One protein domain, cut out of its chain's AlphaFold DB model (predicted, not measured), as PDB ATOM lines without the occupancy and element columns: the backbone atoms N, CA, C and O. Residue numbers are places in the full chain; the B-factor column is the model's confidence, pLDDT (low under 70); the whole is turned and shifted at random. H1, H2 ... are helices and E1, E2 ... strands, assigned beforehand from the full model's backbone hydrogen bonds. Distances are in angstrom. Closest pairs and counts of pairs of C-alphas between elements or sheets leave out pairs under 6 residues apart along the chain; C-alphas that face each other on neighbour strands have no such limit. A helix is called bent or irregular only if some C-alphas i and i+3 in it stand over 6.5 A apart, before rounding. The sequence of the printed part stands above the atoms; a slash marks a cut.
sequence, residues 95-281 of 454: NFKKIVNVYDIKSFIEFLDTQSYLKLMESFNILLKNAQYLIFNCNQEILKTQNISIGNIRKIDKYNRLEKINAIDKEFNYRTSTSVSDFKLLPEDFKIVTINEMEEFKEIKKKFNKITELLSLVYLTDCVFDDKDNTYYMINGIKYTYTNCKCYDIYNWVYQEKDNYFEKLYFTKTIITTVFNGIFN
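Overview. This is residues 95 to 281 of the 454 residues of an uncharacterized protein of Faecalibacillus sp. H12 (UniProt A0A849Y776). Two lobes sit at opposite ends of the long helix H5: one holds the parallel sheet E1 E2 E3 with H1 and H2, the other the antiparallel sheet E4 E5 E6 with H6 and H7. H4 packs on H5 between them, and H3 reaches from the first sheet's side to the beginning of H7. The 187 printed residues run E1 H1 H2 E2 E3 H3 H4 H5 E4 E5 E6 H6 H7, in the mixed class of helices and strands. The whole is compact, with a radius of gyration of the C-alphas of 17.0 A and spans of 50 by 36 by 26 A.

Along the chain. Find C-alpha 97 at (-0.973, -85.036, 146.821), where E1, residues 97 to 101, begins. H1, 105 to 114, and H2, 117 to 128, 16.1 A long, follow; then come E2, 133 to 137, E3, 148 to 150, H3, 161 to 171, 15.9 A, and H4, 187 to 190. From C-alpha 199 at (-15.605, -59.898, 148.980), H5 runs 32.8 A to residue 220; it is irregular, with C-alphas 200 and 203 7.3 A apart. Next are E4, 223 to 227, E5, 230 to 235, 16.0 A, E6, 238 to 240, and H6, 248 to 254. H7, 261 to 274, 19.7 A, ends at C-alpha 274 (-32.212, -82.102, 117.403).

Arrangement. Start at the hub, H5. Its residues 201 to 207 touch H1 at a steep tilt of 45 degrees, closest at C-alphas Asp 113 and Ile 204, 5.9 A. H4 touches it at C-alphas Pro 187 and Thr 212, 4.6 A. H6 touches it at C-alphas Ser 216 and Tyr 248, 5.3 A. H6 touches H7 at C-alphas Val 254 and Lys 264, 5.3 A. H3 and H7 only just touch, only at their ends, with 3 pairs of C-alphas within 8 A, the closest Glu 171 and Phe 262 at 7.2 A. E1, H1, H2, E2 make a strand-helix-strand unit, two parallel neighbour strands with helices between, its crossover right-handed. Look for N 98 and O 133, 2.8 A, and for N 149 and O 134 of E3 and E2, 2.9 A. H2 only grazes this sheet. E4 E5 E6 is a meander, each strand the antiparallel neighbour of the one before: N 232 and O 225 are 2.8 A apart, N 233 and O 240 2.8 A. H1, H2, H3, H6 and H7 have every O i to N i+4 pair within hydrogen-bond range, H5 16 of 18; H4 is too short for one.

Size, cuts and confidence. The C-alphas farthest apart, Tyr 103 and Thr 274, are 51.4 A apart. The printed part has no cut; the link from H3 to H4, residues 172 to 186, is long. Look at the B-factor column: pLDDT is under 70 at 153 to 158, 173 to 182, 243 to 244 and 258 to 259.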
ATOM      1  N   ASN A  95       1.959 -89.160 148.628       82.69
ATOM      2  CA  ASN A  95       0.711 -89.940 148.571       82.69
ATOM      3  C   ASN A  95      -0.308 -89.395 147.552       82.69
ATOM      4  O   ASN A  95      -1.474 -89.179 147.886       82.69
ATOM      5  N   PHE A  96       0.145 -89.136 146.320       84.81
ATOM      6  CA  PHE A  96      -0.657 -88.551 145.235       84.81
ATOM      7  C   PHE A  96      -1.189 -87.131 145.502       84.81
ATOM      8  O   PHE A  96      -2.052 -86.645 144.770       84.81
ATOM      9  N   LYS A  97      -0.672 -86.439 146.522       88.06
ATOM     10  CA  LYS A  97      -0.973 -85.036 146.821       88.06
ATOM     11  C   LYS A  97       0.210 -84.175 146.419       88.06
ATOM     12  O   LYS A  97       1.344 -84.496 146.769       88.06
ATOM     13  N   LYS A  98      -0.062 -83.068 145.739       91.31
ATOM     14  CA  LYS A  98       0.918 -82.024 145.460       91.31
ATOM     15  C   LYS A  98       0.636 -80.828 146.355       91.31
ATOM     16  O   LYS A  98      -0.478 -80.314 146.342       91.31
ATOM     17  N   ILE A  99       1.623 -80.408 147.134       91.12
ATOM     18  CA  ILE A  99       1.505 -79.305 148.088       91.12
ATOM     19  C   ILE A  99       2.362 -78.148 147.590       91.12
ATOM     20  O   ILE A  99       3.540 -78.334 147.296       91.12
ATOM     21  N   VAL A 100       1.763 -76.967 147.486       92.44
ATOM     22  CA  VAL A 100       2.413 -75.713 147.106       92.44
ATOM     23  C   VAL A 100       2.207 -74.730 148.247       92.44
ATOM     24  O   VAL A 100       1.078 -74.502 148.671       92.44
ATOM     25  N   ASN A 101       3.282 -74.139 148.751       91.56
ATOM     26  CA  ASN A 101       3.182 -73.155 149.819       91.56
ATOM     27  C   ASN A 101       2.656 -71.813 149.290       91.56
ATOM     28  O   ASN A 101       3.015 -71.380 148.187       91.56
ATOM     29  N   VAL A 102       1.806 -71.159 150.083       91.12
ATOM     30  CA  VAL A 102       1.320 -69.801 149.822       91.12
ATOM     31  C   VAL A 102       1.710 -68.887 150.977       91.12
ATOM     32  O   VAL A 102       1.392 -69.160 152.135       91.12
ATOM     33  N   TYR A 103       2.416 -67.809 150.648       89.38
ATOM     34  CA  TYR A 103       3.059 -66.909 151.599       89.38
ATOM     35  C   TYR A 103       2.116 -65.747 151.950       89.38
ATOM     36  O   TYR A 103       1.742 -65.567 153.112       89.38
ATOM     37  N   ASP A 104       1.675 -64.997 150.948       88.94
ATOM     38  CA  ASP A 104       0.717 -63.906 151.023       88.94
ATOM     39  C   ASP A 104      -0.548 -64.232 150.220       88.94
ATOM     40  O   ASP A 104      -0.560 -64.296 148.990       88.94
ATOM     41  N   ILE A 105      -1.651 -64.421 150.945       89.19
ATOM     42  CA  ILE A 105      -2.942 -64.796 150.359       89.19
ATOM     43  C   ILE A 105      -3.429 -63.731 149.373       89.19
ATOM     44  O   ILE A 105      -3.926 -64.077 148.305       89.19
ATOM     45  N   LYS A 106      -3.295 -62.447 149.717       89.06
ATOM     46  CA  LYS A 106      -3.861 -61.356 148.921       89.06
ATOM     47  C   LYS A 106      -3.181 -61.270 147.554       89.06
ATOM     48  O   LYS A 106      -3.866 -61.313 146.538       89.06
ATOM     49  N   SER A 107      -1.849 -61.233 147.543       90.94
ATOM     50  CA  SER A 107      -1.040 -61.228 146.323       90.94
ATOM     51  C   SER A 107      -1.272 -62.489 145.483       90.94
ATOM     52  O   SER A 107      -1.420 -62.412 144.266       90.94
ATOM     53  N   PHE A 108      -1.398 -63.654 146.130       92.56
ATOM     54  CA  PHE A 108      -1.673 -64.908 145.433       92.56
ATOM     55  C   PHE A 108      -3.043 -64.923 144.739       92.56
ATOM     56  O   PHE A 108      -3.145 -65.354 143.590       92.56
ATOM     57  N   ILE A 109      -4.099 -64.450 145.406       91.88
ATOM     58  CA  ILE A 109      -5.440 -64.360 144.809       91.88
ATOM     59  C   ILE A 109      -5.453 -63.342 143.666       91.88
ATOM     60  O   ILE A 109      -5.954 -63.660 142.590       91.88
ATOM     61  N   GLU A 110      -4.818 -62.182 143.838       92.06
ATOM     62  CA  GLU A 110      -4.674 -61.174 142.783       92.06
ATOM     63  C   GLU A 110      -3.942 -61.735 141.549       92.06
ATOM     64  O   GLU A 110      -4.367 -61.540 140.405       92.06
ATOM     65  N   PHE A 111      -2.885 -62.524 141.758       93.50
ATOM     66  CA  PHE A 111      -2.226 -63.251 140.677       93.50
ATOM     67  C   PHE A 111      -3.187 -64.208 139.960       93.50
ATOM     68  O   PHE A 111      -3.247 -64.208 138.728       93.50
ATOM     69  N   LEU A 112      -3.950 -65.021 140.700       93.19
ATOM     70  CA  LEU A 112      -4.907 -65.951 140.096       93.19
ATOM     71  C   LEU A 112      -5.994 -65.206 139.320       93.19
ATOM     72  O   LEU A 112      -6.368 -65.660 138.238       93.19
ATOM     73  N   ASP A 113      -6.454 -64.058 139.816       90.50
ATOM     74  CA  ASP A 113      -7.497 -63.226 139.212       90.50
ATOM     75  C   ASP A 113      -7.032 -62.495 137.947       90.50
ATOM     76  O   ASP A 113      -7.816 -62.361 137.006       90.50
ATOM     77  N   THR A 114      -5.751 -62.148 137.840       90.94
ATOM     78  CA  THR A 114      -5.184 -61.484 136.649       90.94
ATOM     79  C   THR A 114      -4.879 -62.430 135.480       90.94
ATOM     80  O   THR A 114      -4.809 -61.979 134.337       90.94
ATOM     81  N   GLN A 115      -4.726 -63.744 135.703       92.50
ATOM     82  CA  GLN A 115      -4.425 -64.687 134.607       92.50
ATOM     83  C   GLN A 115      -5.585 -64.843 133.603       92.50
ATOM     84  O   GLN A 115      -6.753 -64.776 133.965       92.50
ATOM     85  N   SER A 116      -5.313 -65.152 132.335       91.69
ATOM     86  CA  SER A 116      -6.388 -65.589 131.429       91.69
ATOM     87  C   SER A 116      -6.910 -66.979 131.824       91.69
ATOM     88  O   SER A 116      -6.203 -67.756 132.470       91.69
ATOM     89  N   TYR A 117      -8.140 -67.328 131.420       89.25
ATOM     90  CA  TYR A 117      -8.704 -68.659 131.688       89.25
ATOM     91  C   TYR A 117      -7.806 -69.784 131.159       89.25
ATOM     92  O   TYR A 117      -7.549 -70.748 131.874       89.25
ATOM     93  N   LEU A 118      -7.292 -69.636 129.931       86.81
ATOM     94  CA  LEU A 118      -6.424 -70.626 129.292       86.81
ATOM     95  C   LEU A 118      -5.117 -70.818 130.063       86.81
ATOM     96  O   LEU A 118      -4.789 -71.938 130.438       86.81
ATOM     97  N   LYS A 119      -4.421 -69.723 130.387       89.94
ATOM     98  CA  LYS A 119      -3.145 -69.774 131.112       89.94
ATOM     99  C   LYS A 119      -3.298 -70.351 132.520       89.94
ATOM    100  O   LYS A 119      -2.413 -71.049 133.019       89.94
ATOM    101  N   LEU A 120      -4.440 -70.086 133.158       92.38
ATOM    102  CA  LEU A 120      -4.781 -70.702 134.433       92.38
ATOM    103  C   LEU A 120      -4.954 -72.218 134.263       92.38
ATOM    104  O   LEU A 120      -4.291 -72.978 134.964       92.38
ATOM    105  N   MET A 121      -5.757 -72.666 133.292       91.12
ATOM    106  CA  MET A 121      -5.927 -74.094 132.991       91.12
ATOM    107  C   MET A 121      -4.591 -74.783 132.673       91.12
ATOM    108  O   MET A 121      -4.304 -75.821 133.257       91.12
ATOM    109  N   GLU A 122      -3.720 -74.195 131.852       90.94
ATOM    110  CA  GLU A 122      -2.379 -74.736 131.563       90.94
ATOM    111  C   GLU A 122      -1.556 -74.947 132.838       90.94
ATOM    112  O   GLU A 122      -0.995 -76.022 133.073       90.94
ATOM    113  N   SER A 123      -1.532 -73.932 133.703       92.06
ATOM    114  CA  SER A 123      -0.779 -73.977 134.955       92.06
ATOM    115  C   SER A 123      -1.306 -75.069 135.889       92.06
ATOM    116  O   SER A 123      -0.534 -75.846 136.458       92.06
ATOM    117  N   PHE A 124      -2.629 -75.178 136.017       93.94
ATOM    118  CA  PHE A 124      -3.266 -76.220 136.816       93.94
ATOM    119  C   PHE A 124      -3.096 -77.614 136.208       93.94
ATOM    120  O   PHE A 124      -2.901 -78.564 136.959       93.94
ATOM    121  N   ASN A 125      -3.089 -77.752 134.880       92.06
ATOM    122  CA  ASN A 125      -2.819 -79.018 134.200       92.06
ATOM    123  C   ASN A 125      -1.413 -79.541 134.537       92.06
ATOM    124  O   ASN A 125      -1.242 -80.719 134.848       92.06
ATOM    125  N   ILE A 126      -0.411 -78.656 134.564       90.88
ATOM    126  CA  ILE A 126       0.961 -78.998 134.974       90.88
ATOM    127  C   ILE A 126       1.010 -79.381 136.459       90.88
ATOM    128  O   ILE A 126       1.675 -80.349 136.840       90.88
ATOM    129  N   LEU A 127       0.318 -78.634 137.322       92.00
ATOM    130  CA  LEU A 127       0.308 -78.910 138.757       92.00
ATOM    131  C   LEU A 127      -0.416 -80.220 139.095       92.00
ATOM    132  O   LEU A 127       0.097 -80.992 139.900       92.00
ATOM    133  N   LEU A 128      -1.543 -80.506 138.450       91.50
ATOM    134  CA  LEU A 128      -2.345 -81.712 138.668       91.50
ATOM    135  C   LEU A 128      -1.843 -82.937 137.894       91.50
ATOM    136  O   LEU A 128      -2.396 -84.030 138.046       91.50
ATOM    137  N   LYS A 129      -0.791 -82.798 137.079       88.00
ATOM    138  CA  LYS A 129      -0.189 -83.920 136.357       88.00
ATOM    139  C   LYS A 129       0.233 -85.012 137.342       88.00
ATOM    140  O   LYS A 129       1.057 -84.779 138.223       88.00
ATOM    141  N   ASN A 130      -0.339 -86.206 137.180       84.69
ATOM    142  CA  ASN A 130      -0.141 -87.376 138.048       84.69
ATOM    143  C   ASN A 130      -0.524 -87.159 139.526       84.69
ATOM    144  O   ASN A 130      -0.200 -87.992 140.373       84.69
ATOM    145  N   ALA A 131      -1.200 -86.061 139.862       89.44
ATOM    146  CA  ALA A 131      -1.684 -85.794 141.206       89.44
ATOM    147  C   ALA A 131      -3.183 -86.086 141.290       89.44
ATOM    148  O   ALA A 131      -3.967 -85.789 140.384       89.44
ATOM    149  N   GLN A 132      -3.571 -86.656 142.423       90.44
ATOM    150  CA  GLN A 132      -4.960 -86.804 142.812       90.44
ATOM    151  C   GLN A 132      -5.489 -85.511 143.436       90.44
ATOM    152  O   GLN A 132      -6.645 -85.161 143.222       90.44
ATOM    153  N   TYR A 133      -4.643 -84.805 144.193       90.50
ATOM    154  CA  TYR A 133      -5.008 -83.573 144.891       90.50
ATOM    155  C   TYR A 133      -3.915 -82.516 144.783       90.50
ATOM    156  O   TYR A 133      -2.728 -82.841 144.850       90.50
ATOM    157  N   LEU A 134      -4.324 -81.254 144.685       92.94
ATOM    158  CA  LEU A 134      -3.469 -80.075 144.730       92.94
ATOM    159  C   LEU A 134      -3.852 -79.211 145.935       92.94
ATOM    160  O   LEU A 134      -4.996 -78.782 146.061       92.94
ATOM    161  N   ILE A 135      -2.890 -78.947 146.812       92.19
ATOM    162  CA  ILE A 135      -3.086 -78.196 148.050       92.19
ATOM    163  C   ILE A 135      -2.201 -76.956 148.011       92.19
ATOM    164  O   ILE A 135      -0.979 -77.063 148.056       92.19
ATOM    165  N   PHE A 136      -2.818 -75.784 147.970       93.19
ATOM    166  CA  PHE A 136      -2.166 -74.518 148.260       93.19
ATOM    167  C   PHE A 136      -2.218 -74.282 149.768       93.19
ATOM    168  O   PHE A 136      -3.257 -73.912 150.315       93.19
ATOM    169  N   ASN A 137      -1.112 -74.582 150.443       90.75
ATOM    170  CA  ASN A 137      -1.007 -74.543 151.891       90.75
ATOM    171  C   ASN A 137      -0.895 -73.093 152.377       90.75
ATOM    172  O   ASN A 137       0.115 -72.432 152.136       90.75
ATOM    173  N   CYS A 138      -1.927 -72.621 153.072       88.00
ATOM    174  CA  CYS A 138      -1.946 -71.332 153.756       88.00
ATOM    175  C   CYS A 138      -2.725 -71.419 155.073       88.00
ATOM    176  O   CYS A 138      -3.454 -72.377 155.340       88.00
ATOM    177  N   ASN A 139      -2.578 -70.389 155.905       82.94
ATOM    178  CA  ASN A 139      -3.104 -70.372 157.273       82.94
ATOM    179  C   ASN A 139      -4.632 -70.226 157.368       82.94
ATOM    180  O   ASN A 139      -5.177 -70.319 158.464       82.94
ATOM    181  N   GLN A 140      -5.317 -69.984 156.252       84.12
ATOM    182  CA  GLN A 140      -6.751 -69.726 156.205       84.12
ATOM    183  C   GLN A 140      -7.406 -70.611 155.148       84.12
ATOM    184  O   GLN A 140      -6.875 -70.772 154.056       84.12
ATOM    185  N   GLU A 141      -8.578 -71.162 155.452       88.06
ATOM    186  CA  GLU A 141      -9.389 -71.863 154.458       88.06
ATOM    187  C   GLU A 141     -10.115 -70.855 153.557       88.06
ATOM    188  O   GLU A 141     -10.887 -70.012 154.029       88.06
ATOM    189  N   ILE A 142      -9.837 -70.929 152.255       90.56
ATOM    190  CA  ILE A 142     -10.363 -70.000 151.250       90.56
ATOM    191  C   ILE A 142     -11.310 -70.726 150.308       90.56
ATOM    192  O   ILE A 142     -12.455 -70.316 150.166       90.56
ATOM    193  N   LEU A 143     -10.847 -71.795 149.658       92.12
ATOM    194  CA  LEU A 143     -11.592 -72.478 148.602       92.12
ATOM    195  C   LEU A 143     -11.281 -73.972 148.606       92.12
ATOM    196  O   LEU A 143     -10.125 -74.373 148.743       92.12
ATOM    197  N   LYS A 144     -12.307 -74.796 148.394       92.25
ATOM    198  CA  LYS A 144     -12.182 -76.242 148.200       92.25
ATOM    199  C   LYS A 144     -13.028 -76.693 147.009       92.25
ATOM    200  O   LYS A 144     -14.211 -76.364 146.920       92.25
ATOM    201  N   THR A 145     -12.433 -77.491 146.133       92.88
ATOM    202  CA  THR A 145     -13.101 -78.281 145.086       92.88
ATOM    203  C   THR A 145     -12.973 -79.774 145.409       92.88
ATOM    204  O   THR A 145     -12.550 -80.134 146.511       92.88
ATOM    205  N   GLN A 146     -13.320 -80.677 144.483       89.44
ATOM    206  CA  GLN A 146     -13.061 -82.104 144.710       89.44
ATOM    207  C   GLN A 146     -11.565 -82.426 144.796       89.44
ATOM    208  O   GLN A 146     -11.188 -83.322 145.549       89.44
ATOM    209  N   ASN A 147     -10.714 -81.703 144.059       90.69
ATOM    210  CA  ASN A 147      -9.298 -82.048 143.895       90.69
ATOM    211  C   ASN A 147      -8.323 -80.908 144.211       90.69
ATOM    212  O   ASN A 147      -7.122 -81.153 144.308       90.69
ATOM    213  N   ILE A 148      -8.811 -79.686 144.404       93.06
ATOM    214  CA  ILE A 148      -8.001 -78.498 144.677       93.06
ATOM    215  C   ILE A 148      -8.441 -77.892 146.007       93.06
ATOM    216  O   ILE A 148      -9.633 -77.722 146.262       93.06
ATOM    217  N   SER A 149      -7.484 -77.518 146.848       92.19
ATOM    218  CA  SER A 149      -7.748 -76.755 148.067       92.19
ATOM    219  C   SER A 149      -6.792 -75.586 148.210       92.19
ATOM    220  O   SER A 149      -5.586 -75.764 148.060       92.19
ATOM    221  N   ILE A 150      -7.319 -74.423 148.576       92.62
ATOM    222  CA  ILE A 150      -6.553 -73.270 149.043       92.62
ATOM    223  C   ILE A 150      -6.868 -73.104 150.530       92.62
ATOM    224  O   ILE A 150      -7.971 -72.684 150.893       92.62
ATOM    225  N   GLY A 151      -5.927 -73.518 151.376       89.00
ATOM    226  CA  GLY A 151      -6.076 -73.560 152.828       89.00
ATOM    227  C   GLY A 151      -5.475 -74.798 153.486       89.00
ATOM    228  O   GLY A 151      -5.004 -75.725 152.825       89.00
ATOM    229  N   ASN A 152      -5.525 -74.826 154.818       77.00
ATOM    230  CA  ASN A 152      -4.991 -75.911 155.644       77.00
ATOM    231  C   ASN A 152      -5.973 -77.093 155.747       77.00
ATOM    232  O   ASN A 152      -6.501 -77.405 156.814       77.00
ATOM    233  N   ILE A 153      -6.252 -77.753 154.621       67.00
ATOM    234  CA  ILE A 153      -7.256 -78.821 154.579       67.00
ATOM    235  C   ILE A 153      -6.607 -80.182 154.843       67.00
ATOM    236  O   ILE A 153      -5.859 -80.722 154.030       67.00
ATOM    237  N   ARG A 154      -6.944 -80.782 155.992       59.84
ATOM    238  CA  ARG A 154      -6.441 -82.106 156.413       59.84
ATOM    239  C   ARG A 154      -7.282 -83.281 155.902       59.84
ATOM    240  O   ARG A 154      -6.766 -84.391 155.777       59.84
ATOM    241  N   LYS A 155      -8.571 -83.058 155.616       59.78
ATOM    242  CA  LYS A 155      -9.511 -84.100 155.172       59.78
ATOM    243  C   LYS A 155      -9.763 -84.024 153.677       59.78
ATOM    244  O   LYS A 155     -10.193 -83.002 153.150       59.78
ATOM    245  N   ILE A 156      -9.539 -85.156 153.029       62.12
ATOM    246  CA  ILE A 156      -9.682 -85.321 151.596       62.12
ATOM    247  C   ILE A 156     -10.763 -86.367 151.341       62.12
ATOM    248  O   ILE A 156     -10.728 -87.448 151.932       62.12
ATOM    249  N   ASP A 157     -11.726 -86.027 150.491       64.75
ATOM    250  CA  ASP A 157     -12.842 -86.907 150.145       64.75
ATOM    251  C   ASP A 157     -12.361 -88.071 149.272       64.75
ATOM    252  O   ASP A 157     -11.455 -87.900 148.461       64.75
ATOM    253  N   LYS A 158     -12.956 -89.264 149.418       66.69
ATOM    254  CA  LYS A 158     -12.635 -90.450 148.600       66.69
ATOM    255  C   LYS A 158     -13.153 -90.269 147.166       66.69
ATOM    256  O   LYS A 158     -14.183 -90.827 146.806       66.69
ATOM    257  N   TYR A 159     -12.444 -89.507 146.345       73.94
ATOM    258  CA  TYR A 159     -12.730 -89.372 144.920       73.94
ATOM    259  C   TYR A 159     -11.523 -89.815 144.098       73.94
ATOM    260  O   TYR A 159     -10.402 -89.362 144.343       73.94
ATOM    261  N   ASN A 160     -11.743 -90.723 143.137       85.19
ATOM    262  CA  ASN A 160     -10.660 -91.271 142.332       85.19
ATOM    263  C   ASN A 160     -10.450 -90.543 140.995       85.19
ATOM    264  O   ASN A 160     -10.846 -91.045 139.945       85.19
ATOM    265  N   ARG A 161      -9.820 -89.363 141.039       89.44
ATOM    266  CA  ARG A 161      -9.564 -88.515 139.860       89.44
ATOM    267  C   ARG A 161      -8.812 -89.253 138.754       89.44
ATOM    268  O   ARG A 161      -9.268 -89.263 137.613       89.44
ATOM    269  N   LEU A 162      -7.678 -89.877 139.082       88.88
ATOM    270  CA  LEU A 162      -6.849 -90.577 138.095       88.88
ATOM    271  C   LEU A 162      -7.590 -91.756 137.454       88.88
ATOM    272  O   LEU A 162      -7.467 -91.984 136.255       88.88
ATOM    273  N   GLU A 163      -8.402 -92.479 138.226       88.00
ATOM    274  CA  GLU A 163      -9.223 -93.565 137.690       88.00
ATOM    275  C   GLU A 163     -10.299 -93.058 136.726       88.00
ATOM    276  O   GLU A 163     -10.480 -93.660 135.670       88.00
ATOM    277  N   LYS A 164     -10.964 -91.934 137.036       87.38
ATOM    278  CA  LYS A 164     -11.948 -91.333 136.125       87.38
ATOM    279  C   LYS A 164     -11.303 -90.879 134.816       87.38
ATOM    280  O   LYS A 164     -11.833 -91.184 133.754       87.38
ATOM    281  N   ILE A 165     -10.147 -90.211 134.881       87.06
ATOM    282  CA  ILE A 165      -9.386 -89.820 133.681       87.06
ATOM    283  C   ILE A 165      -9.061 -91.057 132.842       87.06
ATOM    284  O   ILE A 165      -9.341 -91.076 131.651       87.06
ATOM    285  N   ASN A 166      -8.554 -92.121 133.469       85.31
ATOM    286  CA  ASN A 166      -8.222 -93.358 132.763       85.31
ATOM    287  C   ASN A 166      -9.449 -94.042 132.139       85.31
ATOM    288  O   ASN A 166      -9.332 -94.632 131.069       85.31
ATOM    289  N   ALA A 167     -10.611 -94.002 132.797       84.12
ATOM    290  CA  ALA A 167     -11.852 -94.558 132.258       84.12
ATOM    291  C   ALA A 167     -12.330 -93.773 131.024       84.12
ATOM    292  O   ALA A 167     -12.670 -94.375 130.007       84.12
ATOM    293  N   ILE A 168     -12.275 -92.440 131.083       84.06
ATOM    294  CA  ILE A 168     -12.622 -91.568 129.955       84.06
ATOM    295  C   ILE A 168     -11.633 -91.760 128.796       84.06
ATOM    296  O   ILE A 168     -12.063 -91.926 127.657       84.06
ATOM    297  N   ASP A 169     -10.327 -91.796 129.077       80.56
ATOM    298  CA  ASP A 169      -9.282 -91.995 128.062       80.56
ATOM    299  C   ASP A 169      -9.477 -93.337 127.323       80.56
ATOM    300  O   ASP A 169      -9.359 -93.390 126.100       80.56
ATOM    301  N   LYS A 170      -9.847 -94.413 128.038       78.62
ATOM    302  CA  LYS A 170     -10.117 -95.736 127.443       78.62
ATOM    303  C   LYS A 170     -11.296 -95.734 126.469       78.62
ATOM    304  O   LYS A 170     -11.201 -96.364 125.418       78.62
ATOM    305  N   GLU A 171     -12.403 -95.081 126.823       71.88
ATOM    306  CA  GLU A 171     -13.600 -95.052 125.971       71.88
ATOM    307  C   GLU A 171     -13.468 -94.074 124.794       71.88
ATOM    308  O   GLU A 171     -14.038 -94.313 123.730       71.88
ATOM    309  N   PHE A 172     -12.696 -92.992 124.946       72.25
ATOM    310  CA  PHE A 172     -12.643 -91.890 123.980       72.25
ATOM    311  C   PHE A 172     -11.250 -91.659 123.374       72.25
ATOM    312  O   PHE A 172     -10.865 -90.509 123.161       72.25
ATOM    313  N   ASN A 173     -10.537 -92.737 123.010       51.47
ATOM    314  CA  ASN A 173      -9.204 -92.744 122.363       51.47
ATOM    315  C   ASN A 173      -9.014 -91.771 121.165       51.47
ATOM    316  O   ASN A 173      -7.887 -91.575 120.719       51.47
ATOM    317  N   TYR A 174     -10.082 -91.163 120.634       49.75
ATOM    318  CA  TYR A 174     -10.090 -90.305 119.445       49.75
ATOM    319  C   TYR A 174     -10.646 -88.892 119.688       49.75
ATOM    320  O   TYR A 174     -11.291 -88.335 118.801       49.75
ATOM    321  N   ARG A 175     -10.433 -88.275 120.860       54.00
ATOM    322  CA  ARG A 175     -10.694 -86.827 120.989       54.00
ATOM    323  C   ARG A 175      -9.764 -86.070 120.033       54.00
ATOM    324  O   ARG A 175      -8.578 -85.907 120.300       54.00
ATOM    325  N   THR A 176     -10.293 -85.658 118.882       41.12
ATOM    326  CA  THR A 176      -9.543 -84.934 117.853       41.12
ATOM    327  C   THR A 176      -9.291 -83.494 118.292       41.12
ATOM    328  O   THR A 176     -10.181 -82.648 118.236       41.12
ATOM    329  N   SER A 177      -8.056 -83.290 118.752       43.16
ATOM    330  CA  SER A 177      -7.210 -82.090 118.766       43.16
ATOM    331  C   SER A 177      -7.867 -80.704 118.808       43.16
ATOM    332  O   SER A 177      -8.309 -80.173 117.790       43.16
ATOM    333  N   THR A 178      -7.691 -80.052 119.954       45.94
ATOM    334  CA  THR A 178      -7.162 -78.679 120.086       45.94
ATOM    335  C   THR A 178      -6.432 -78.523 121.422       45.94
ATOM    336  O   THR A 178      -6.509 -79.400 122.280       45.94
ATOM    337  N   SER A 179      -5.724 -77.408 121.619       48.88
ATOM    338  CA  SER A 179      -4.899 -77.069 122.797       48.88
ATOM    339  C   SER A 179      -5.528 -77.355 124.173       48.88
ATOM    340  O   SER A 179      -4.806 -77.628 125.127       48.88
ATOM    341  N   VAL A 180      -6.862 -77.339 124.292       48.12
ATOM    342  CA  VAL A 180      -7.595 -77.644 125.538       48.12
ATOM    343  C   VAL A 180      -7.856 -79.149 125.726       48.12
ATOM    344  O   VAL A 180      -7.980 -79.615 126.855       48.12
ATOM    345  N   SER A 181      -7.904 -79.934 124.644       52.19
ATOM    346  CA  SER A 181      -8.112 -81.393 124.694       52.19
ATOM    347  C   SER A 181      -6.894 -82.177 125.203       52.19
ATOM    348  O   SER A 181      -7.059 -83.299 125.673       52.19
ATOM    349  N   ASP A 182      -5.705 -81.561 125.195       63.09
ATOM    350  CA  ASP A 182      -4.484 -82.122 125.793       63.09
ATOM    351  C   ASP A 182      -4.447 -81.961 127.322       63.09
ATOM    352  O   ASP A 182      -3.605 -82.553 128.012       63.09
ATOM    353  N   PHE A 183      -5.344 -81.149 127.888       72.44
ATOM    354  CA  PHE A 183      -5.431 -80.999 129.330       72.44
ATOM    355  C   PHE A 183      -6.091 -82.225 129.945       72.44
ATOM    356  O   PHE A 183      -7.260 -82.525 129.707       72.44
ATOM    357  N   LYS A 184      -5.373 -82.879 130.859       84.31
ATOM    358  CA  LYS A 184      -5.935 -83.913 131.732       84.31
ATOM    359  C   LYS A 184      -6.629 -83.270 132.928       84.31
ATOM    360  O   LYS A 184      -6.365 -83.647 134.068       84.31
ATOM    361  N   LEU A 185      -7.462 -82.264 132.668       90.56
ATOM    362  CA  LEU A 185      -8.265 -81.548 133.655       90.56
ATOM    363  C   LEU A 185      -9.717 -82.011 133.582       90.56
ATOM    364  O   LEU A 185     -10.261 -82.206 132.495       90.56
ATOM    365  N   LEU A 186     -10.341 -82.153 134.746       92.06
ATOM    366  CA  LEU A 186     -11.756 -82.467 134.893       92.06
ATOM    367  C   LEU A 186     -12.523 -81.212 135.343       92.06
ATOM    368  O   LEU A 186     -11.994 -80.432 136.134       92.06
ATOM    369  N   PRO A 187     -13.785 -81.017 134.929       93.19
ATOM    370  CA  PRO A 187     -14.657 -79.992 135.505       93.19
ATOM    371  C   PRO A 187     -14.708 -80.009 137.042       93.19
ATOM    372  O   PRO A 187     -14.724 -78.953 137.672       93.19
ATOM    373  N   GLU A 188     -14.673 -81.190 137.667       92.75
ATOM    374  CA  GLU A 188     -14.652 -81.357 139.127       92.75
ATOM    375  C   GLU A 188     -13.401 -80.776 139.800       92.75
ATOM    376  O   GLU A 188     -13.464 -80.405 140.976       92.75
ATOM    377  N   ASP A 189     -12.294 -80.634 139.058       93.62
ATOM    378  CA  ASP A 189     -11.079 -79.997 139.569       93.62
ATOM    379  C   ASP A 189     -11.365 -78.538 139.959       93.62
ATOM    380  O   ASP A 189     -10.820 -78.052 140.947       93.62
ATOM    381  N   PHE A 190     -12.275 -77.858 139.252       95.06
ATOM    382  CA  PHE A 190     -12.616 -76.447 139.472       95.06
ATOM    383  C   PHE A 190     -14.004 -76.233 140.085       95.06
ATOM    384  O   PHE A 190     -14.302 -75.125 140.540       95.06
ATOM    385  N   LYS A 191     -14.851 -77.268 140.148       94.75
ATOM    386  CA  LYS A 191     -16.176 -77.161 140.763       94.75
ATOM    387  C   LYS A 191     -16.040 -76.869 142.257       94.75
ATOM    388  O   LYS A 191     -15.657 -77.733 143.046       94.75
ATOM    389  N   ILE A 192     -16.398 -75.652 142.647       94.06
ATOM    390  CA  ILE A 192     -16.341 -75.202 144.038       94.06
ATOM    391  C   ILE A 192     -17.350 -75.987 144.878       94.06
ATOM    392  O   ILE A 192     -18.540 -76.024 144.563       94.06
ATOM    393  N   VAL A 193     -16.854 -76.586 145.959       92.00
ATOM    394  CA  VAL A 193     -17.640 -77.269 146.994       92.00
ATOM    395  C   VAL A 193     -17.850 -76.334 148.180       92.00
ATOM    396  O   VAL A 193     -18.973 -76.173 148.648       92.00
ATOM    397  N   THR A 194     -16.779 -75.682 148.641       90.75
ATOM    398  CA  THR A 194     -16.838 -74.649 149.682       90.75
ATOM    399  C   THR A 194     -15.953 -73.468 149.310       90.75
ATOM    400  O   THR A 194     -14.904 -73.626 148.681       90.75
ATOM    401  N   ILE A 195     -16.381 -72.271 149.701       91.69
ATOM    402  CA  ILE A 195     -15.591 -71.051 149.570       91.69
ATOM    403  C   ILE A 195     -15.896 -70.113 150.736       91.69
ATOM    404  O   ILE A 195     -17.011 -70.089 151.254       91.69
ATOM    405  N   ASN A 196     -14.895 -69.350 151.146       88.81
ATOM    406  CA  ASN A 196     -15.047 -68.232 152.051       88.81
ATOM    407  C   ASN A 196     -15.744 -67.070 151.316       88.81
ATOM    408  O   ASN A 196     -15.280 -66.629 150.269       88.81
ATOM    409  N   GLU A 197     -16.869 -66.585 151.843       89.12
ATOM    410  CA  GLU A 197     -17.735 -65.595 151.174       89.12
ATOM    411  C   GLU A 197     -17.273 -64.133 151.369       89.12
ATOM    412  O   GLU A 197     -18.056 -63.201 151.185       89.12
ATOM    413  N   MET A 198     -16.008 -63.906 151.740       87.50
ATOM    414  CA  MET A 198     -15.425 -62.561 151.756       87.50
ATOM    415  C   MET A 198     -15.345 -61.957 150.344       87.50
ATOM    416  O   MET A 198     -15.123 -62.660 149.358       87.50
ATOM    417  N   GLU A 199     -15.512 -60.633 150.254       86.69
ATOM    418  CA  GLU A 199     -15.605 -59.898 148.980       86.69
ATOM    419  C   GLU A 199     -14.392 -60.132 148.070       86.69
ATOM    420  O   GLU A 199     -14.543 -60.323 146.864       86.69
ATOM    421  N   GLU A 200     -13.201 -60.198 148.667       85.69
ATOM    422  CA  GLU A 200     -11.921 -60.430 147.988       85.69
ATOM    423  C   GLU A 200     -11.828 -61.782 147.259       85.69
ATOM    424  O   GLU A 200     -10.966 -61.947 146.404       85.69
ATOM    425  N   PHE A 201     -12.729 -62.736 147.530       89.69
ATOM    426  CA  PHE A 201     -12.744 -64.051 146.876       89.69
ATOM    427  C   PHE A 201     -13.873 -64.218 145.844       89.69
ATOM    428  O   PHE A 201     -14.043 -65.297 145.263       89.69
ATOM    429  N   LYS A 202     -14.670 -63.175 145.572       90.19
ATOM    430  CA  LYS A 202     -15.774 -63.271 144.602       90.19
ATOM    431  C   LYS A 202     -15.304 -63.455 143.161       90.19
ATOM    432  O   LYS A 202     -15.959 -64.177 142.405       90.19
ATOM    433  N   GLU A 203     -14.199 -62.832 142.767       91.25
ATOM    434  CA  GLU A 203     -13.700 -62.923 141.391       91.25
ATOM    435  C   GLU A 203     -13.101 -64.301 141.098       91.25
ATOM    436  O   GLU A 203     -13.522 -64.955 140.137       91.25
ATOM    437  N   ILE A 204     -12.271 -64.839 141.998       91.69
ATOM    438  CA  ILE A 204     -11.787 -66.220 141.879       91.69
ATOM    439  C   ILE A 204     -12.943 -67.235 141.850       91.69
ATOM    440  O   ILE A 204     -12.909 -68.182 141.057       91.69
ATOM    441  N   LYS A 205     -14.024 -67.005 142.617       93.75
ATOM    442  CA  LYS A 205     -15.250 -67.825 142.571       93.75
ATOM    443  C   LYS A 205     -15.862 -67.845 141.172       93.75
ATOM    444  O   LYS A 205     -16.166 -68.913 140.636       93.75
ATOM    445  N   LYS A 206     -16.045 -66.669 140.559       92.94
ATOM    446  CA  LYS A 206     -16.563 -66.545 139.184       92.94
ATOM    447  C   LYS A 206     -15.644 -67.249 138.190       92.94
ATOM    448  O   LYS A 206     -16.131 -67.947 137.302       92.94
ATOM    449  N   LYS A 207     -14.331 -67.116 138.371       92.88
ATOM    450  CA  LYS A 207     -13.317 -67.690 137.488       92.88
ATOM    451  C   LYS A 207     -13.322 -69.216 137.491       92.88
ATOM    452  O   LYS A 207     -13.400 -69.828 136.428       92.88
ATOM    453  N   PHE A 208     -13.329 -69.827 138.675       95.00
ATOM    454  CA  PHE A 208     -13.432 -71.280 138.844       95.00
ATOM    455  C   PHE A 208     -14.747 -71.825 138.278       95.00
ATOM    456  O   PHE A 208     -14.742 -72.817 137.546       95.00
ATOM    457  N   ASN A 209     -15.870 -71.143 138.527       94.00
ATOM    458  CA  ASN A 209     -17.154 -71.518 137.933       94.00
ATOM    459  C   ASN A 209     -17.118 -71.437 136.401       94.00
ATOM    460  O   ASN A 209     -17.585 -72.354 135.732       94.00
ATOM    461  N   LYS A 210     -16.519 -70.388 135.826       92.50
ATOM    462  CA  LYS A 210     -16.397 -70.257 134.370       92.50
ATOM    463  C   LYS A 210     -15.531 -71.361 133.764       92.50
ATOM    464  O   LYS A 210     -15.929 -71.935 132.756       92.50
ATOM    465  N   ILE A 211     -14.399 -71.697 134.386       92.38
ATOM    466  CA  ILE A 211     -13.540 -72.813 133.950       92.38
ATOM    467  C   ILE A 211     -14.285 -74.145 134.043       92.38
ATOM    468  O   ILE A 211     -14.211 -74.946 133.117       92.38
ATOM    469  N   THR A 212     -15.050 -74.356 135.115       94.25
ATOM    470  CA  THR A 212     -15.885 -75.555 135.278       94.25
ATOM    471  C   THR A 212     -16.842 -75.727 134.099       94.25
ATOM    472  O   THR A 212     -16.944 -76.819 133.546       94.25
ATOM    473  N   GLU A 213     -17.517 -74.653 133.682       91.69
ATOM    474  CA  GLU A 213     -18.440 -74.694 132.541       91.69
ATOM    475  C   GLU A 213     -17.713 -74.886 131.205       91.69
ATOM    476  O   GLU A 213     -18.157 -75.682 130.383       91.69
ATOM    477  N   LEU A 214     -16.570 -74.222 130.999       89.38
ATOM    478  CA  LEU A 214     -15.761 -74.396 129.788       89.38
ATOM    479  C   LEU A 214     -15.278 -75.842 129.635       89.38
ATOM    480  O   LEU A 214     -15.454 -76.437 128.574       89.38
ATOM    481  N   LEU A 215     -14.728 -76.433 130.699       89.81
ATOM    482  CA  LEU A 215     -14.324 -77.837 130.692       89.81
ATOM    483  C   LEU A 215     -15.538 -78.750 130.483       89.81
ATOM    484  O   LEU A 215     -15.471 -79.671 129.678       89.81
ATOM    485  N   SER A 216     -16.670 -78.484 131.140       91.38
ATOM    486  CA  SER A 216     -17.884 -79.299 130.968       91.38
ATOM    487  C   SER A 216     -18.339 -79.316 129.509       91.38
ATOM    488  O   SER A 216     -18.663 -80.374 128.974       91.38
ATOM    489  N   LEU A 217     -18.288 -78.163 128.844       89.62
ATOM    490  CA  LEU A 217     -18.634 -78.024 127.438       89.62
ATOM    491  C   LEU A 217     -17.672 -78.803 126.532       89.62
ATOM    492  O   LEU A 217     -18.135 -79.559 125.685       89.62
ATOM    493  N   VAL A 218     -16.358 -78.699 126.769       87.69
ATOM    494  CA  VAL A 218     -15.329 -79.467 126.038       87.69
ATOM    495  C   VAL A 218     -15.616 -80.972 126.103       87.69
ATOM    496  O   VAL A 218     -15.558 -81.656 125.083       87.69
ATOM    497  N   TYR A 219     -15.993 -81.491 127.276       88.19
ATOM    498  CA  TYR A 219     -16.309 -82.913 127.467       88.19
ATOM    499  C   TYR A 219     -17.640 -83.353 126.834       88.19
ATOM    500  O   TYR A 219     -17.881 -84.558 126.705       88.19
ATOM    501  N   LEU A 220     -18.513 -82.415 126.461       89.62
ATOM    502  CA  LEU A 220     -19.805 -82.685 125.823       89.62
ATOM    503  C   LEU A 220     -19.776 -82.499 124.299       89.62
ATOM    504  O   LEU A 220     -20.728 -82.884 123.620       89.62
ATOM    505  N   THR A 221     -18.696 -81.944 123.754       87.62
ATOM    506  CA  THR A 221     -18.525 -81.643 122.325       87.62
ATOM    507  C   THR A 221     -17.642 -82.674 121.617       87.62
ATOM    508  O   THR A 221     -17.063 -83.555 122.250       87.62
ATOM    509  N   ASP A 222     -17.589 -82.624 120.288       84.00
ATOM    510  CA  ASP A 222     -16.690 -83.444 119.466       84.00
ATOM    511  C   ASP A 222     -15.292 -82.826 119.399       84.00
ATOM    512  O   ASP A 222     -14.292 -83.490 119.663       84.00
ATOM    513  N   CYS A 223     -15.233 -81.534 119.083       80.56
ATOM    514  CA  CYS A 223     -14.015 -80.742 119.068       80.56
ATOM    515  C   CYS A 223     -14.332 -79.265 119.325       80.56
ATOM    516  O   CYS A 223     -15.467 -78.802 119.150       80.56
ATOM    517  N   VAL A 224     -13.305 -78.532 119.740       82.94
ATOM    518  CA  VAL A 224     -13.333 -77.079 119.931       82.94
ATOM    519  C   VAL A 224     -12.300 -76.481 118.995       82.94
ATOM    520  O   VAL A 224     -11.240 -77.071 118.838       82.94
ATOM    521  N   PHE A 225     -12.572 -75.355 118.356       81.25
ATOM    522  CA  PHE A 225     -11.573 -74.658 117.548       81.25
ATOM    523  C   PHE A 225     -11.879 -73.167 117.493       81.25
ATOM    524  O   PHE A 225     -13.037 -72.755 117.563       81.25
ATOM    525  N   ASP A 226     -10.828 -72.375 117.342       80.88
ATOM    526  CA  ASP A 226     -10.931 -70.931 117.206       80.88
ATOM    527  C   ASP A 226     -10.900 -70.546 115.723       80.88
ATOM    528  O   ASP A 226     -10.111 -71.083 114.943       80.88
ATOM    529  N   ASP A 227     -11.767 -69.617 115.329       79.12
ATOM    530  CA  ASP A 227     -11.721 -68.958 114.025       79.12
ATOM    531  C   ASP A 227     -11.850 -67.447 114.233       79.12
ATOM    532  O   ASP A 227     -12.904 -66.929 114.620       79.12
ATOM    533  N   LYS A 228     -10.731 -66.754 113.989       80.25
ATOM    534  CA  LYS A 228     -10.532 -65.318 114.222       80.25
ATOM    535  C   LYS A 228     -10.878 -64.910 115.658       80.25
ATOM    536  O   LYS A 228     -10.059 -65.095 116.551       80.25
ATOM    537  N   ASP A 229     -12.087 -64.385 115.853       78.00
ATOM    538  CA  ASP A 229     -12.572 -63.789 117.099       78.00
ATOM    539  C   ASP A 229     -13.557 -64.696 117.856       78.00
ATOM    540  O   ASP A 229     -14.016 -64.340 118.942       78.00
ATOM    541  N   ASN A 230     -13.916 -65.858 117.294       80.50
ATOM    542  CA  ASN A 230     -14.922 -66.748 117.867       80.50
ATOM    543  C   ASN A 230     -14.364 -68.147 118.144       80.50
ATOM    544  O   ASN A 230     -13.761 -68.778 117.277       80.50
ATOM    545  N   THR A 231     -14.676 -68.669 119.329       84.00
ATOM    546  CA  THR A 231     -14.489 -70.084 119.665       84.00
ATOM    547  C   THR A 231     -15.745 -70.865 119.293       84.00
ATOM    548  O   THR A 231     -16.846 -70.574 119.779       84.00
ATOM    549  N   TYR A 232     -15.574 -71.882 118.455       87.25
ATOM    550  CA  TYR A 232     -16.632 -72.774 118.007       87.25
ATOM    551  C   TYR A 232     -16.533 -74.136 118.683       87.25
ATOM    552  O   TYR A 232     -15.457 -74.704 118.858       87.25
ATOM    553  N   TYR A 233     -17.699 -74.681 119.005       87.75
ATOM    554  CA  TYR A 233     -17.879 -75.980 119.633       87.75
ATOM    555  C   TYR A 233     -18.695 -76.853 118.690       87.75
ATOM    556  O   TYR A 233     -19.820 -76.500 118.328       87.75
ATOM    557  N   MET A 234     -18.121 -77.971 118.257       87.69
ATOM    558  CA  MET A 234     -18.781 -78.881 117.329       87.69
ATOM    559  C   MET A 234     -19.549 -79.958 118.094       87.69
ATOM    560  O   MET A 234     -18.989 -80.602 118.979       87.69
ATOM    561  N   ILE A 235     -20.825 -80.156 117.764       89.31
ATOM    562  CA  ILE A 235     -21.661 -81.226 118.322       89.31
ATOM    563  C   ILE A 235     -22.398 -81.914 117.174       89.31
ATOM    564  O   ILE A 235     -23.151 -81.262 116.451       89.31
ATOM    565  N   ASN A 236     -22.178 -83.219 116.995       87.44
ATOM    566  CA  ASN A 236     -22.661 -84.007 115.856       87.44
ATOM    567  C   ASN A 236     -22.384 -83.317 114.505       87.44
ATOM    568  O   ASN A 236     -23.241 -83.278 113.624       87.44
ATOM    569  N   GLY A 237     -21.198 -82.715 114.357       84.25
ATOM    570  CA  GLY A 237     -20.797 -82.003 113.137       84.25
ATOM    571  C   GLY A 237     -21.382 -80.593 112.957       84.25
ATOM    572  O   GLY A 237     -21.011 -79.904 112.007       84.25
ATOM    573  N   ILE A 238     -22.252 -80.123 113.858       87.81
ATOM    574  CA  ILE A 238     -22.838 -78.775 113.808       87.81
ATOM    575  C   ILE A 238     -22.019 -77.824 114.686       87.81
ATOM    576  O   ILE A 238     -21.662 -78.163 115.813       87.81
ATOM    577  N   LYS A 239     -21.715 -76.627 114.167       90.50
ATOM    578  CA  LYS A 239     -20.936 -75.598 114.869       90.50
ATOM    579  C   LYS A 239     -21.840 -74.718 115.729       90.50
ATOM    580  O   LYS A 239     -22.795 -74.137 115.218       90.50
ATOM    581  N   TYR A 240     -21.470 -74.545 116.992       89.81
ATOM    582  CA  TYR A 240     -22.146 -73.658 117.936       89.81
ATOM    583  C   TYR A 240     -21.161 -72.690 118.588       89.81
ATOM    584  O   TYR A 240     -19.978 -72.995 118.735       89.81
ATOM    585  N   THR A 241     -21.657 -71.529 119.012       88.25
ATOM    586  CA  THR A 241     -20.920 -70.576 119.846       88.25
ATOM    587  C   THR A 241     -21.618 -70.439 121.191       88.25
ATOM    588  O   THR A 241     -22.846 -70.386 121.277       88.25
ATOM    589  N   TYR A 242     -20.831 -70.386 122.263       83.88
ATOM    590  CA  TYR A 242     -21.354 -70.327 123.623       83.88
ATOM    591  C   TYR A 242     -20.720 -69.181 124.396       83.88
ATOM    592  O   TYR A 242     -19.518 -69.167 124.643       83.88
ATOM    593  N   THR A 243     -21.548 -68.238 124.839       69.00
ATOM    594  CA  THR A 243     -21.116 -67.130 125.704       69.00
ATOM    595  C   THR A 243     -21.312 -67.473 127.182       69.00
ATOM    596  O   THR A 243     -20.449 -67.178 128.013       69.00
ATOM    597  N   ASN A 244     -22.402 -68.171 127.521       69.94
ATOM    598  CA  ASN A 244     -22.707 -68.596 128.884       69.94
ATOM    599  C   ASN A 244     -23.541 -69.889 128.891       69.94
ATOM    600  O   ASN A 244     -24.747 -69.854 128.663       69.94
ATOM    601  N   CYS A 245     -22.900 -71.032 129.136       78.25
ATOM    602  CA  CYS A 245     -23.571 -72.323 129.274       78.25
ATOM    603  C   CYS A 245     -23.536 -72.778 130.739       78.25
ATOM    604  O   CYS A 245     -22.547 -72.568 131.436       78.25
ATOM    605  N   LYS A 246     -24.642 -73.372 131.197       85.31
ATOM    606  CA  LYS A 246     -24.720 -74.118 132.458       85.31
ATOM    607  C   LYS A 246     -24.883 -75.586 132.102       85.31
ATOM    608  O   LYS A 246     -25.998 -76.063 131.902       85.31
ATOM    609  N   CYS A 247     -23.766 -76.266 131.909       90.38
ATOM    610  CA  CYS A 247     -23.706 -77.625 131.389       90.38
ATOM    611  C   CYS A 247     -23.000 -78.603 132.333       90.38
ATOM    612  O   CYS A 247     -23.034 -79.805 132.070       90.38
ATOM    613  N   TYR A 248     -22.458 -78.129 133.462       92.94
ATOM    614  CA  TYR A 248     -21.848 -78.998 134.472       92.94
ATOM    615  C   TYR A 248     -22.758 -80.153 134.905       92.94
ATOM    616  O   TYR A 248     -22.296 -81.283 134.973       92.94
ATOM    617  N   ASP A 249     -24.048 -79.919 135.160       93.06
ATOM    618  CA  ASP A 249     -24.940 -80.990 135.633       93.06
ATOM    619  C   ASP A 249     -25.189 -82.066 134.562       93.06
ATOM    620  O   ASP A 249     -25.389 -83.239 134.884       93.06
ATOM    621  N   ILE A 250     -25.145 -81.675 133.284       93.75
ATOM    622  CA  ILE A 250     -25.251 -82.588 132.141       93.75
ATOM    623  C   ILE A 250     -23.965 -83.396 132.019       93.75
ATOM    624  O   ILE A 250     -24.029 -84.622 131.965       93.75
ATOM    625  N   TYR A 251     -22.811 -82.727 132.052       92.25
ATOM    626  CA  TYR A 251     -21.506 -83.380 132.100       92.25
ATOM    627  C   TYR A 251     -21.438 -84.378 133.267       92.25
ATOM    628  O   TYR A 251     -21.142 -85.553 133.068       92.25
ATOM    629  N   ASN A 252     -21.794 -83.940 134.474       92.44
ATOM    630  CA  ASN A 252     -21.741 -84.765 135.667       92.44
ATOM    631  C   ASN A 252     -22.633 -86.000 135.519       92.44
ATOM    632  O   ASN A 252     -22.188 -87.081 135.869       92.44
ATOM    633  N   TRP A 253     -23.838 -85.874 134.948       92.62
ATOM    634  CA  TRP A 253     -24.715 -87.021 134.680       92.62
ATOM    635  C   TRP A 253     -24.138 -87.999 133.647       92.62
ATOM    636  O   TRP A 253     -24.202 -89.213 133.864       92.62
ATOM    637  N   VAL A 254     -23.568 -87.490 132.548       91.38
ATOM    638  CA  VAL A 254     -22.935 -88.328 131.516       91.38
ATOM    639  C   VAL A 254     -21.799 -89.143 132.129       91.38
ATOM    640  O   VAL A 254     -21.746 -90.349 131.918       91.38
ATOM    641  N   TYR A 255     -20.950 -88.511 132.944       88.94
ATOM    642  CA  TYR A 255     -19.723 -89.106 133.482       88.94
ATOM    643  C   TYR A 255     -19.819 -89.532 134.964       88.94
ATOM    644  O   TYR A 255     -18.791 -89.614 135.644       88.94
ATOM    645  N   GLN A 256     -21.028 -89.773 135.493       83.88
ATOM    646  CA  GLN A 256     -21.246 -90.081 136.919       83.88
ATOM    647  C   GLN A 256     -20.856 -91.517 137.306       83.88
ATOM    648  O   GLN A 256     -20.291 -91.745 138.374       83.88
ATOM    649  N   GLU A 257     -21.207 -92.488 136.464       72.88
ATOM    650  CA  GLU A 257     -21.086 -93.932 136.726       72.88
ATOM    651  C   GLU A 257     -19.971 -94.525 135.868       72.88
ATOM    652  O   GLU A 257     -19.635 -93.946 134.848       72.88
ATOM    653  N   LYS A 258     -19.368 -95.649 136.261       65.94
ATOM    654  CA  LYS A 258     -18.156 -96.171 135.601       65.94
ATOM    655  C   LYS A 258     -18.358 -96.807 134.219       65.94
ATOM    656  O   LYS A 258     -17.377 -97.257 133.652       65.94
ATOM    657  N   ASP A 259     -19.560 -96.762 133.657       65.31
ATOM    658  CA  ASP A 259     -19.882 -97.401 132.383       65.31
ATOM    659  C   ASP A 259     -20.906 -96.569 131.594       65.31
ATOM    660  O   ASP A 259     -21.654 -95.756 132.156       65.31
ATOM    661  N   ASN A 260     -20.981 -96.822 130.286       79.75
ATOM    662  CA  ASN A 260     -21.942 -96.225 129.353       79.75
ATOM    663  C   ASN A 260     -21.753 -94.717 129.107       79.75
ATOM    664  O   ASN A 260     -22.730 -94.033 128.767       79.75
ATOM    665  N   TYR A 261     -20.531 -94.175 129.234       86.31
ATOM    666  CA  TYR A 261     -20.299 -92.763 128.895       86.31
ATOM    667  C   TYR A 261     -20.653 -92.503 127.438       86.31
ATOM    668  O   TYR A 261     -21.311 -91.509 127.139       86.31
ATOM    669  N   PHE A 262     -20.269 -93.421 126.547       83.81
ATOM    670  CA  PHE A 262     -20.574 -93.325 125.126       83.81
ATOM    671  C   PHE A 262     -22.078 -93.182 124.845       83.81
ATOM    672  O   PHE A 262     -22.480 -92.243 124.161       83.81
ATOM    673  N   GLU A 263     -22.923 -94.063 125.395       86.75
ATOM    674  CA  GLU A 263     -24.377 -93.990 125.182       86.75
ATOM    675  C   GLU A 263     -24.968 -92.698 125.749       86.75
ATOM    676  O   GLU A 263     -25.716 -92.006 125.054       86.75
ATOM    677  N   LYS A 264     -24.633 -92.343 126.999       90.81
ATOM    678  CA  LYS A 264     -25.147 -91.120 127.634       90.81
ATOM    679  C   LYS A 264     -24.725 -89.878 126.850       90.81
ATOM    680  O   LYS A 264     -25.564 -89.019 126.581       90.81
ATOM    681  N   LEU A 265     -23.461 -89.810 126.426       90.62
ATOM    682  CA  LEU A 265     -22.935 -88.720 125.608       90.62
ATOM    683  C   LEU A 265     -23.634 -88.654 124.249       90.62
ATOM    684  O   LEU A 265     -24.024 -87.567 123.831       90.62
ATOM    685  N   TYR A 266     -23.840 -89.794 123.585       88.62
ATOM    686  CA  TYR A 266     -24.571 -89.867 122.320       88.62
ATOM    687  C   TYR A 266     -25.982 -89.284 122.462       88.62
ATOM    688  O   TYR A 266     -26.336 -88.355 121.737       88.62
ATOM    689  N   PHE A 267     -26.758 -89.739 123.455       89.56
ATOM    690  CA  PHE A 267     -28.092 -89.192 123.720       89.56
ATOM    691  C   PHE A 267     -28.051 -87.692 123.997       89.56
ATOM    692  O   PHE A 267     -28.862 -86.946 123.447       89.56
ATOM    693  N   THR A 268     -27.097 -87.239 124.810       92.56
ATOM    694  CA  THR A 268     -26.914 -85.817 125.097       92.56
ATOM    695  C   THR A 268     -26.662 -85.013 123.826       92.56
ATOM    696  O   THR A 268     -27.391 -84.054 123.574       92.56
ATOM    697  N   LYS A 269     -25.710 -85.423 122.983       91.50
ATOM    698  CA  LYS A 269     -25.396 -84.736 121.722       91.50
ATOM    699  C   LYS A 269     -26.594 -84.726 120.775       91.50
ATOM    700  O   LYS A 269     -26.942 -83.676 120.231       91.50
ATOM    701  N   THR A 270     -27.284 -85.857 120.615       92.19
ATOM    702  CA  THR A 270     -28.479 -85.962 119.764       92.19
ATOM    703  C   THR A 270     -29.608 -85.061 120.247       92.19
ATOM    704  O   THR A 270     -30.219 -84.370 119.441       92.19
ATOM    705  N   ILE A 271     -29.886 -85.018 121.547       92.50
ATOM    706  CA  ILE A 271     -30.975 -84.201 122.097       92.50
ATOM    707  C   ILE A 271     -30.639 -82.716 122.001       92.50
ATOM    708  O   ILE A 271     -31.481 -81.924 121.583       92.50
ATOM    709  N   ILE A 272     -29.403 -82.336 122.331       92.31
ATOM    710  CA  ILE A 272     -28.945 -80.951 122.201       92.31
ATOM    711  C   ILE A 272     -29.083 -80.476 120.757       92.31
ATOM    712  O   ILE A 272     -29.601 -79.388 120.525       92.31
ATOM    713  N   THR A 273     -28.664 -81.290 119.790       92.06
ATOM    714  CA  THR A 273     -28.686 -80.895 118.376       92.06
ATOM    715  C   THR A 273     -30.081 -80.916 117.765       92.06
ATOM    716  O   THR A 273     -30.422 -79.985 117.046       92.06
ATOM    717  N   THR A 274     -30.906 -81.922 118.067       90.25
ATOM    718  CA  THR A 274     -32.212 -82.102 117.403       90.25
ATOM    719  C   THR A 274     -33.376 -81.409 118.111       90.25
ATOM    720  O   THR A 274     -34.297 -80.951 117.445       90.25
ATOM    721  N   VAL A 275     -33.360 -81.328 119.446       90.00
ATOM    722  CA  VAL A 275     -34.480 -80.783 120.237       90.00
ATOM    723  C   VAL A 275     -34.201 -79.355 120.690       90.00
ATOM    724  O   VAL A 275     -35.098 -78.516 120.678       90.00
ATOM    725  N   PHE A 276     -32.964 -79.072 121.100       89.06
ATOM    726  CA  PHE A 276     -32.604 -77.790 121.711       89.06
ATOM    727  C   PHE A 276     -31.782 -76.875 120.798       89.06
ATOM    728  O   PHE A 276     -31.405 -75.789 121.233       89.06
ATOM    729  N   ASN A 277     -31.505 -77.276 119.552       88.25
ATOM    730  CA  ASN A 277     -30.729 -76.502 118.576       88.25
ATOM    731  C   ASN A 277     -29.414 -75.943 119.151       88.25
ATOM    732  O   ASN A 277     -29.058 -74.787 118.926       88.25
ATOM    733  N   GLY A 278     -28.703 -76.754 119.934       85.31
ATOM    734  CA  GLY A 278     -27.448 -76.374 120.576       85.31
ATOM    735  C   GLY A 278     -27.593 -75.691 121.934       85.31
ATOM    736  O   GLY A 278     -26.584 -75.476 122.589       85.31
ATOM    737  N   ILE A 279     -28.788 -75.349 122.412       86.38
ATOM    738  CA  ILE A 279     -28.947 -74.587 123.660       86.38
ATOM    739  C   ILE A 279     -28.779 -75.495 124.887       86.38
ATOM    740  O   ILE A 279     -29.552 -76.427 125.097       86.38
ATOM    741  N   PHE A 280     -27.822 -75.165 125.760       85.81
ATOM    742  CA  PHE A 280     -27.684 -75.783 127.082       85.81
ATOM    743  C   PHE A 280     -28.572 -75.069 128.108       85.81
ATOM    744  O   PHE A 280     -28.333 -73.909 128.445       85.81
ATOM    745  N   ASN A 281     -29.588 -75.759 128.627       82.88
ATOM    746  CA  ASN A 281     -30.451 -75.263 129.700       82.88
ATOM    747  C   ASN A 281     -30.852 -76.395 130.667       82.88
ATOM    748  O   ASN A 281     -30.561 -77.568 130.435       82.88
TER     749      ASN A 281